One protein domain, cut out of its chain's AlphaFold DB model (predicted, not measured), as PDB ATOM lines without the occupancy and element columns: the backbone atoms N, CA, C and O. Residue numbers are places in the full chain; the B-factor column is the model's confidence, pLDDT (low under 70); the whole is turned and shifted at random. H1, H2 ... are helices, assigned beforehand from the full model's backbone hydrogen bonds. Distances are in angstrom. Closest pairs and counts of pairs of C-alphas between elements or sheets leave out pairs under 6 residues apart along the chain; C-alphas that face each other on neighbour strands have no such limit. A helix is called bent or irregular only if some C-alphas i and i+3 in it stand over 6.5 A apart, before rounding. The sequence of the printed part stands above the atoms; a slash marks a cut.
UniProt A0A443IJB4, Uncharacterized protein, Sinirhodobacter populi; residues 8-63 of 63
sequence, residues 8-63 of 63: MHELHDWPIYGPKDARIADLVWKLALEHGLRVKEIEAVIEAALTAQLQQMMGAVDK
ATOM      1  N   MET A   8     105.876 143.263 134.503       87.12
ATOM      2  CA  MET A   8     107.116 142.475 134.480       87.12
ATOM      3  C   MET A   8     108.319 143.328 134.062       87.12
ATOM      4  O   MET A   8     109.424 143.128 134.561       87.12
ATOM      5  N   HIS A   9     108.100 144.297 133.169       85.75
ATOM      6  CA  HIS A   9     109.134 145.229 132.740       85.75
ATOM      7  C   HIS A   9     109.603 146.118 133.900       85.75
ATOM      8  O   HIS A   9     110.798 146.164 134.184       85.75
ATOM      9  N   GLU A  10     108.674 146.728 134.635       84.44
ATOM     10  CA  GLU A  10     108.968 147.561 135.800       84.44
ATOM     11  C   GLU A  10     109.646 146.761 136.924       84.44
ATOM     12  O   GLU A  10     110.570 147.257 137.568       84.44
ATOM     13  N   LEU A  11     109.245 145.502 137.143       84.25
ATOM     14  CA  LEU A  11     109.876 144.612 138.128       84.25
ATOM     15  C   LEU A  11     111.343 144.311 137.789       84.25
ATOM     16  O   LEU A  11     112.179 144.236 138.693       84.25
ATOM     17  N   HIS A  12     111.670 144.153 136.503       84.62
ATOM     18  CA  HIS A  12     113.045 143.954 136.041       84.62
ATOM     19  C   HIS A  12     113.914 145.207 136.173       84.62
ATOM     20  O   HIS A  12     115.109 145.086 136.448       84.62
ATOM     21  N   ASP A  13     113.318 146.387 136.029       85.81
ATOM     22  CA  ASP A  13     113.999 147.675 136.161       85.81
ATOM     23  C   ASP A  13     114.188 148.093 137.628       85.81
ATOM     24  O   ASP A  13     115.103 148.852 137.961       85.81
ATOM     25  N   TRP A  14     113.369 147.558 138.536       81.19
ATOM     26  CA  TRP A  14     113.365 147.919 139.952       81.19
ATOM     27  C   TRP A  14     114.715 147.737 140.674       81.19
ATOM     28  O   TRP A  14     115.101 148.626 141.429       81.19
ATOM     29  N   PRO A  15     115.497 146.660 140.462       78.38
ATOM     30  CA  PRO A  15     116.829 146.540 141.058       78.38
ATOM     31  C   PRO A  15     117.841 147.578 140.544       78.38
ATOM     32  O   PRO A  15     118.865 147.794 141.188       78.38
ATOM     33  N   ILE A  16     117.587 148.190 139.380       80.38
ATOM     34  CA  ILE A  16     118.484 149.154 138.723       80.38
ATOM     35  C   ILE A  16     118.103 150.592 139.094       80.38
ATOM     36  O   ILE A  16     118.977 151.400 139.408       80.38
ATOM     37  N   TYR A  17     116.805 150.908 139.065       79.25
ATOM     38  CA  TYR A  17     116.284 152.270 139.224       79.25
ATOM     39  C   TYR A  17     115.463 152.484 140.500       79.25
ATOM     40  O   TYR A  17     115.141 153.623 140.838       79.25
ATOM     41  N   GLY A  18     115.125 151.412 141.210       75.81
ATOM     42  CA  GLY A  18     114.356 151.455 142.445       75.81
ATOM     43  C   GLY A  18     115.205 151.756 143.690       75.81
ATOM     44  O   GLY A  18     116.300 152.323 143.618       75.81
ATOM     45  N   PRO A  19     114.697 151.408 144.884       77.75
ATOM     46  CA  PRO A  19     115.376 151.648 146.150       77.75
ATOM     47  C   PRO A  19     116.731 150.936 146.223       77.75
ATOM     48  O   PRO A  19     116.860 149.779 145.838       77.75
ATOM     49  N   LYS A  20     117.732 151.606 146.811       80.62
ATOM     50  CA  LYS A  20     119.094 151.056 146.982       80.62
ATOM     51  C   LYS A  20     119.149 149.766 147.807       80.62
ATOM     52  O   LYS A  20     120.138 149.044 147.739       80.62
ATOM     53  N   ASP A  21     118.141 149.525 148.641       86.81
ATOM     54  CA  ASP A  21     118.070 148.337 149.480       86.81
ATOM     55  C   ASP A  21     117.489 147.162 148.683       86.81
ATOM     56  O   ASP A  21     116.297 147.134 148.362       86.81
ATOM     57  N   ALA A  22     118.334 146.164 148.417       86.25
ATOM     58  CA  ALA A  22     117.957 144.933 147.728       86.25
ATOM     59  C   ALA A  22     116.790 144.202 148.415       86.25
ATOM     60  O   ALA A  22     115.982 143.561 147.747       86.25
ATOM     61  N   ARG A  23     116.633 144.355 149.735       91.25
ATOM     62  CA  ARG A  23     115.528 143.739 150.470       91.25
ATOM     63  C   ARG A  23     114.179 144.344 150.104       91.25
ATOM     64  O   ARG A  23     113.170 143.647 150.162       91.25
ATOM     65  N   ILE A  24     114.140 145.620 149.718       89.06
ATOM     66  CA  ILE A  24     112.908 146.248 149.230       89.06
ATOM     67  C   ILE A  24     112.549 145.681 147.853       89.06
ATOM     68  O   ILE A  24     111.382 145.375 147.621       89.06
ATOM     69  N   ALA A  25     113.536 145.468 146.978       89.94
ATOM     70  CA  ALA A  25     113.305 144.815 145.691       89.94
ATOM     71  C   ALA A  25     112.736 143.397 145.879       89.94
ATOM     72  O   ALA A  25     111.706 143.079 145.292       89.94
ATOM     73  N   ASP A  26     113.314 142.584 146.768       91.75
ATOM     74  CA  ASP A  26     112.799 141.238 147.060       91.75
ATOM     75  C   ASP A  26     111.334 141.252 147.526       91.75
ATOM     76  O   ASP A  26     110.534 140.402 147.129       91.75
ATOM     77  N   LEU A  27     110.961 142.218 148.371       94.19
ATOM     78  CA  LEU A  27     109.581 142.369 148.841       94.19
ATOM     79  C   LEU A  27     108.628 142.742 147.700       94.19
ATOM     80  O   LEU A  27     107.539 142.177 147.619       94.19
ATOM     81  N   VAL A  28     109.043 143.644 146.808       92.75
ATOM     82  CA  VAL A  28     108.263 144.045 145.626       92.75
ATOM     83  C   VAL A  28     108.024 142.841 144.712       92.75
ATOM     84  O   VAL A  28     106.884 142.581 144.327       92.75
ATOM     85  N   TRP A  29     109.063 142.043 144.441       92.75
ATOM     86  CA  TRP A  29     108.950 140.821 143.639       92.75
ATOM     87  C   TRP A  29     107.978 139.806 144.250       92.75
ATOM     88  O   TRP A  29     107.143 139.258 143.531       92.75
ATOM     89  N   LYS A  30     108.027 139.580 145.569       95.06
ATOM     90  CA  LYS A  30     107.084 138.674 146.250       95.06
ATOM     91  C   LYS A  30     105.649 139.179 146.188       95.06
ATOM     92  O   LYS A  30     104.745 138.417 145.866       95.06
ATOM     93  N   LEU A  31     105.427 140.462 146.464       95.06
ATOM     94  CA  LEU A  31     104.090 141.054 146.401       95.06
ATOM     95  C   LEU A  31     103.497 140.963 144.988       95.06
ATOM     96  O   LEU A  31     102.321 140.635 144.843       95.06
ATOM     97  N   ALA A  32     104.304 141.172 143.949       93.62
ATOM     98  CA  ALA A  32     103.828 141.082 142.577       93.62
ATOM     99  C   ALA A  32     103.615 139.639 142.103       93.62
ATOM    100  O   ALA A  32     102.554 139.303 141.581       93.62
ATOM    101  N   LEU A  33     104.593 138.753 142.304       92.81
ATOM    102  CA  LEU A  33     104.536 137.399 141.752       92.81
ATOM    103  C   LEU A  33     103.739 136.414 142.610       92.81
ATOM    104  O   LEU A  33     103.051 135.553 142.067       92.81
ATOM    105  N   GLU A  34     103.835 136.510 143.935       94.31
ATOM    106  CA  GLU A  34     103.164 135.575 144.846       94.31
ATOM    107  C   GLU A  34     101.764 136.063 145.233       94.31
ATOM    108  O   GLU A  34     100.874 135.247 145.473       94.31
ATOM    109  N   HIS A  35     101.547 137.383 145.255       93.12
ATOM    110  CA  HIS A  35     100.276 137.984 145.674       93.12
ATOM    111  C   HIS A  35      99.536 138.744 144.563       93.12
ATOM    112  O   HIS A  35      98.396 139.151 144.777       93.12
ATOM    113  N   GLY A  36     100.126 138.886 143.370       92.50
ATOM    114  CA  GLY A  36      99.465 139.463 142.197       92.50
ATOM    115  C   GLY A  36      99.280 140.981 142.238       92.50
ATOM    116  O   GLY A  36      98.478 141.499 141.462       92.50
ATOM    117  N   LEU A  37      99.967 141.689 143.143       95.12
ATOM    118  CA  LEU A  37      99.878 143.146 143.225       95.12
ATOM    119  C   LEU A  37     100.617 143.805 142.060       95.12
ATOM    120  O   LEU A  37     101.757 143.470 141.748       95.12
ATOM    121  N   ARG A  38     100.005 144.839 141.493       93.88
ATOM    122  CA  ARG A  38     100.654 145.725 140.527       93.88
ATOM    123  C   ARG A  38     101.702 146.594 141.216       93.88
ATOM    124  O   ARG A  38     101.537 146.980 142.373       93.88
ATOM    125  N   VAL A  39     102.735 146.997 140.484       90.19
ATOM    126  CA  VAL A  39     103.807 147.872 140.988       90.19
ATOM    127  C   VAL A  39     103.228 149.165 141.566       90.19
ATOM    128  O   VAL A  39     103.555 149.514 142.693       90.19
ATOM    129  N   LYS A  40     102.253 149.787 140.890       91.50
ATOM    130  CA  LYS A  40     101.549 150.979 141.406       91.50
ATOM    131  C   LYS A  40     100.849 150.760 142.760       91.50
ATOM    132  O   LYS A  40     100.695 151.690 143.544       91.50
ATOM    133  N   GLU A  41     100.363 149.545 143.024       95.50
ATOM    134  CA  GLU A  41      99.681 149.209 144.280       95.50
ATOM    135  C   GLU A  41     100.709 149.023 145.398       95.50
ATOM    136  O   GLU A  41     100.486 149.451 146.528       95.50
ATOM    137  N   ILE A  42     101.866 148.450 145.065       94.31
ATOM    138  CA  ILE A  42     103.012 148.338 145.970       94.31
ATOM    139  C   ILE A  42     103.577 149.730 146.291       94.31
ATOM    140  O   ILE A  42     103.843 150.029 147.454       94.31
ATOM    141  N   GLU A  43     103.705 150.611 145.297       91.38
ATOM    142  CA  GLU A  43     104.121 152.007 145.485       91.38
ATOM    143  C   GLU A  43     103.187 152.759 146.434       91.38
ATOM    144  O   GLU A  43     103.667 153.428 147.346       91.38
ATOM    145  N   ALA A  44     101.869 152.577 146.302       95.62
ATOM    146  CA  ALA A  44     100.899 153.171 147.219       95.62
ATOM    147  C   ALA A  44     101.075 152.680 148.671       95.62
ATOM    148  O   ALA A  44     100.922 153.458 149.614       95.62
ATOM    149  N   VAL A  45     101.437 151.406 148.874       96.12
ATOM    150  CA  VAL A  45     101.763 150.867 150.210       96.12
ATOM    151  C   VAL A  45     103.027 151.522 150.773       96.12
ATOM    152  O   VAL A  45     103.058 151.886 151.951       96.12
ATOM    153  N   ILE A  46     104.060 151.693 149.943       92.50
ATOM    154  CA  ILE A  46     105.312 152.349 150.338       92.50
ATOM    155  C   ILE A  46     105.050 153.815 150.703       92.50
ATOM    156  O   ILE A  46     105.474 154.261 151.769       92.50
ATOM    157  N   GLU A  47     104.321 154.547 149.860       95.25
ATOM    158  CA  GLU A  47     103.947 155.942 150.098       95.25
ATOM    159  C   GLU A  47     103.199 156.086 151.426       95.25
ATOM    160  O   GLU A  47     103.612 156.869 152.283       95.25
ATOM    161  N   ALA A  48     102.172 155.262 151.658       96.31
ATOM    162  CA  ALA A  48     101.394 155.299 152.892       96.31
ATOM    163  C   ALA A  48     102.258 155.063 154.145       96.31
ATOM    164  O   ALA A  48     102.094 155.761 155.150       96.31
ATOM    165  N   ALA A  49     103.201 154.117 154.093       95.69
ATOM    166  CA  ALA A  49     104.108 153.839 155.204       95.69
ATOM    167  C   ALA A  49     105.047 155.023 155.499       95.69
ATOM    168  O   ALA A  49     105.249 155.385 156.661       95.69
ATOM    169  N   LEU A  50     105.590 155.659 154.456       95.00
ATOM    170  CA  LEU A  50     106.456 156.830 154.597       95.00
ATOM    171  C   LEU A  50     105.682 158.046 155.125       95.00
ATOM    172  O   LEU A  50     106.155 158.722 156.039       95.00
ATOM    173  N   THR A  51     104.475 158.297 154.615       95.88
ATOM    174  CA  THR A  51     103.594 159.363 155.108       95.88
ATOM    175  C   THR A  51     103.239 159.154 156.574       95.88
ATOM    176  O   THR A  51     103.315 160.099 157.358       95.88
ATOM    177  N   ALA A  52     102.902 157.924 156.971       95.94
ATOM    178  CA  ALA A  52     102.624 157.605 158.366       95.94
ATOM    179  C   ALA A  52     103.842 157.906 159.251       95.94
ATOM    180  O   ALA A  52     103.697 158.546 160.292       95.94
ATOM    181  N   GLN A  53     105.048 157.528 158.819       96.25
ATOM    182  CA  GLN A  53     106.275 157.820 159.559       96.25
ATOM    183  C   GLN A  53     106.526 159.330 159.698       96.25
ATOM    184  O   GLN A  53     106.884 159.794 160.781       96.25
ATOM    185  N   LEU A  54     106.304 160.105 158.634       94.56
ATOM    186  CA  LEU A  54     106.419 161.565 158.671       94.56
ATOM    187  C   LEU A  54     105.406 162.186 159.637       94.56
ATOM    188  O   LEU A  54     105.774 163.040 160.440       94.56
ATOM    189  N   GLN A  55     104.155 161.721 159.624       93.81
ATOM    190  CA  GLN A  55     103.128 162.177 160.561       93.81
ATOM    191  C   GLN A  55     103.494 161.864 162.014       93.81
ATOM    192  O   GLN A  55     103.281 162.708 162.882       93.81
ATOM    193  N   GLN A  56     104.081 160.692 162.289       93.06
ATOM    194  CA  GLN A  56     104.575 160.364 163.631       93.06
ATOM    195  C   GLN A  56     105.685 161.322 164.072       93.06
ATOM    196  O   GLN A  56     105.692 161.759 165.219       93.06
ATOM    197  N   MET A  57     106.607 161.676 163.173       88.75
ATOM    198  CA  MET A  57     107.688 162.610 163.489       88.75
ATOM    199  C   MET A  57     107.177 164.039 163.696       88.75
ATOM    200  O   MET A  57     107.611 164.698 164.632       88.75
ATOM    201  N   MET A  58     106.234 164.507 162.876       81.62
ATOM    202  CA  MET A  58     105.634 165.838 163.019       81.62
ATOM    203  C   MET A  58     104.773 165.937 164.284       81.62
ATOM    204  O   MET A  58     104.925 166.872 165.057       81.62
ATOM    205  N   GLY A  59     103.947 164.925 164.563       67.81
ATOM    206  CA  GLY A  59     103.126 164.870 165.777       67.81
ATOM    207  C   GLY A  59     103.915 164.648 167.074       67.81
ATOM    208  O   GLY A  59     103.369 164.857 168.155       67.81
ATOM    209  N   ALA A  60     105.183 164.232 166.988       58.75
ATOM    210  CA  ALA A  60     106.103 164.123 168.121       58.75
ATOM    211  C   ALA A  60     106.866 165.428 168.423       58.75
ATOM    212  O   ALA A  60     107.450 165.537 169.495       58.75
ATOM    213  N   VAL A  61     106.864 166.406 167.509       55.66
ATOM    214  CA  VAL A  61     107.451 167.743 167.739       55.66
ATOM    215  C   VAL A  61     106.477 168.660 168.493       55.66
ATOM    216  O   VAL A  61     106.911 169.578 169.183       55.66
ATOM    217  N   ASP A  62     105.177 168.365 168.426       51.81
ATOM    218  CA  ASP A  62     104.101 169.168 169.022       51.81
ATOM    219  C   ASP A  62     103.599 168.641 170.389       51.81
ATOM    220  O   ASP A  62     102.547 169.078 170.868       51.81
ATOM    221  N   LYS A  63     104.310 167.691 171.018       44.72
ATOM    222  CA  LYS A  63     103.949 167.094 172.318       44.72
ATOM    223  C   LYS A  63     104.975 167.343 173.414       44.72
ATOM    224  O   LYS A  63     106.184 167.199 173.141       44.72
TER     225      LYS A  63
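This is residues 8 to 63 of the 63 residues of an uncharacterized protein of Sinirhodobacter populi (UniProt A0A443IJB4). A small compact head, made of the helical hairpin of H1 and H2 and the first residues of H3, sends out one long straight arm, the rest of H3. H1 and H2 lie side by side, and the arm, residues 47 to 63, sticks out far beyond them and makes the length of the whole. The printed part has 56 residues with three named helices, H1, H2 and H3 in that order, and no named strand, and its class is all helix. The whole is loose, with a radius of gyration of the C-alphas of 14.0 A and spans of 45 by 22 by 15 A.

H1, residues 8 to 17, and H2, residues 22 to 33, form a helical hairpin. They touch, the closest C-alphas being those of Pro 15 and Ala 25, 6.1 A apart, and run opposite ways at a shallow tilt of 7 degrees. H3, residues 39 to 61, touches H2 with residues 39 to 42 alone, against residues 28 to 32 of H2; the closest C-alphas are those of Val 28 and Ile 42, 6.8 A apart. H2 and H3 run opposite ways at a steep tilt of 49 degrees. H1 and H3 are close but not clearly touching, with the C-alphas of Glu 10 and Val 39 closest at 7.3 A. In H2 and H3 every O i to N i+4 pair is within hydrogen-bond range; in H1 4 of 6 are.

H1 begins with C-alpha 8 at (107.116, 142.475, 134.480) and measures 14.2 A from first to last C-alpha. It is irregular, but only just: C-alphas 12 and 15 are 6.8 A apart. H2 measures 16.5 A. H3 measures 33.5 A, from C-alpha 39 at (103.807, 147.872, 140.988) to C-alpha 61 at (107.451, 167.743, 167.739).

The C-alphas farthest apart, those of His 9 and Lys 63, are 45.5 A apart. Without residues 47 to 63, which stand free, the body spans 22 by 19 by 15 A. The printed part has no cut, and both links are tight. The mean pLDDT of the printed part is 87.0, and residues 59 to 63 are under 70.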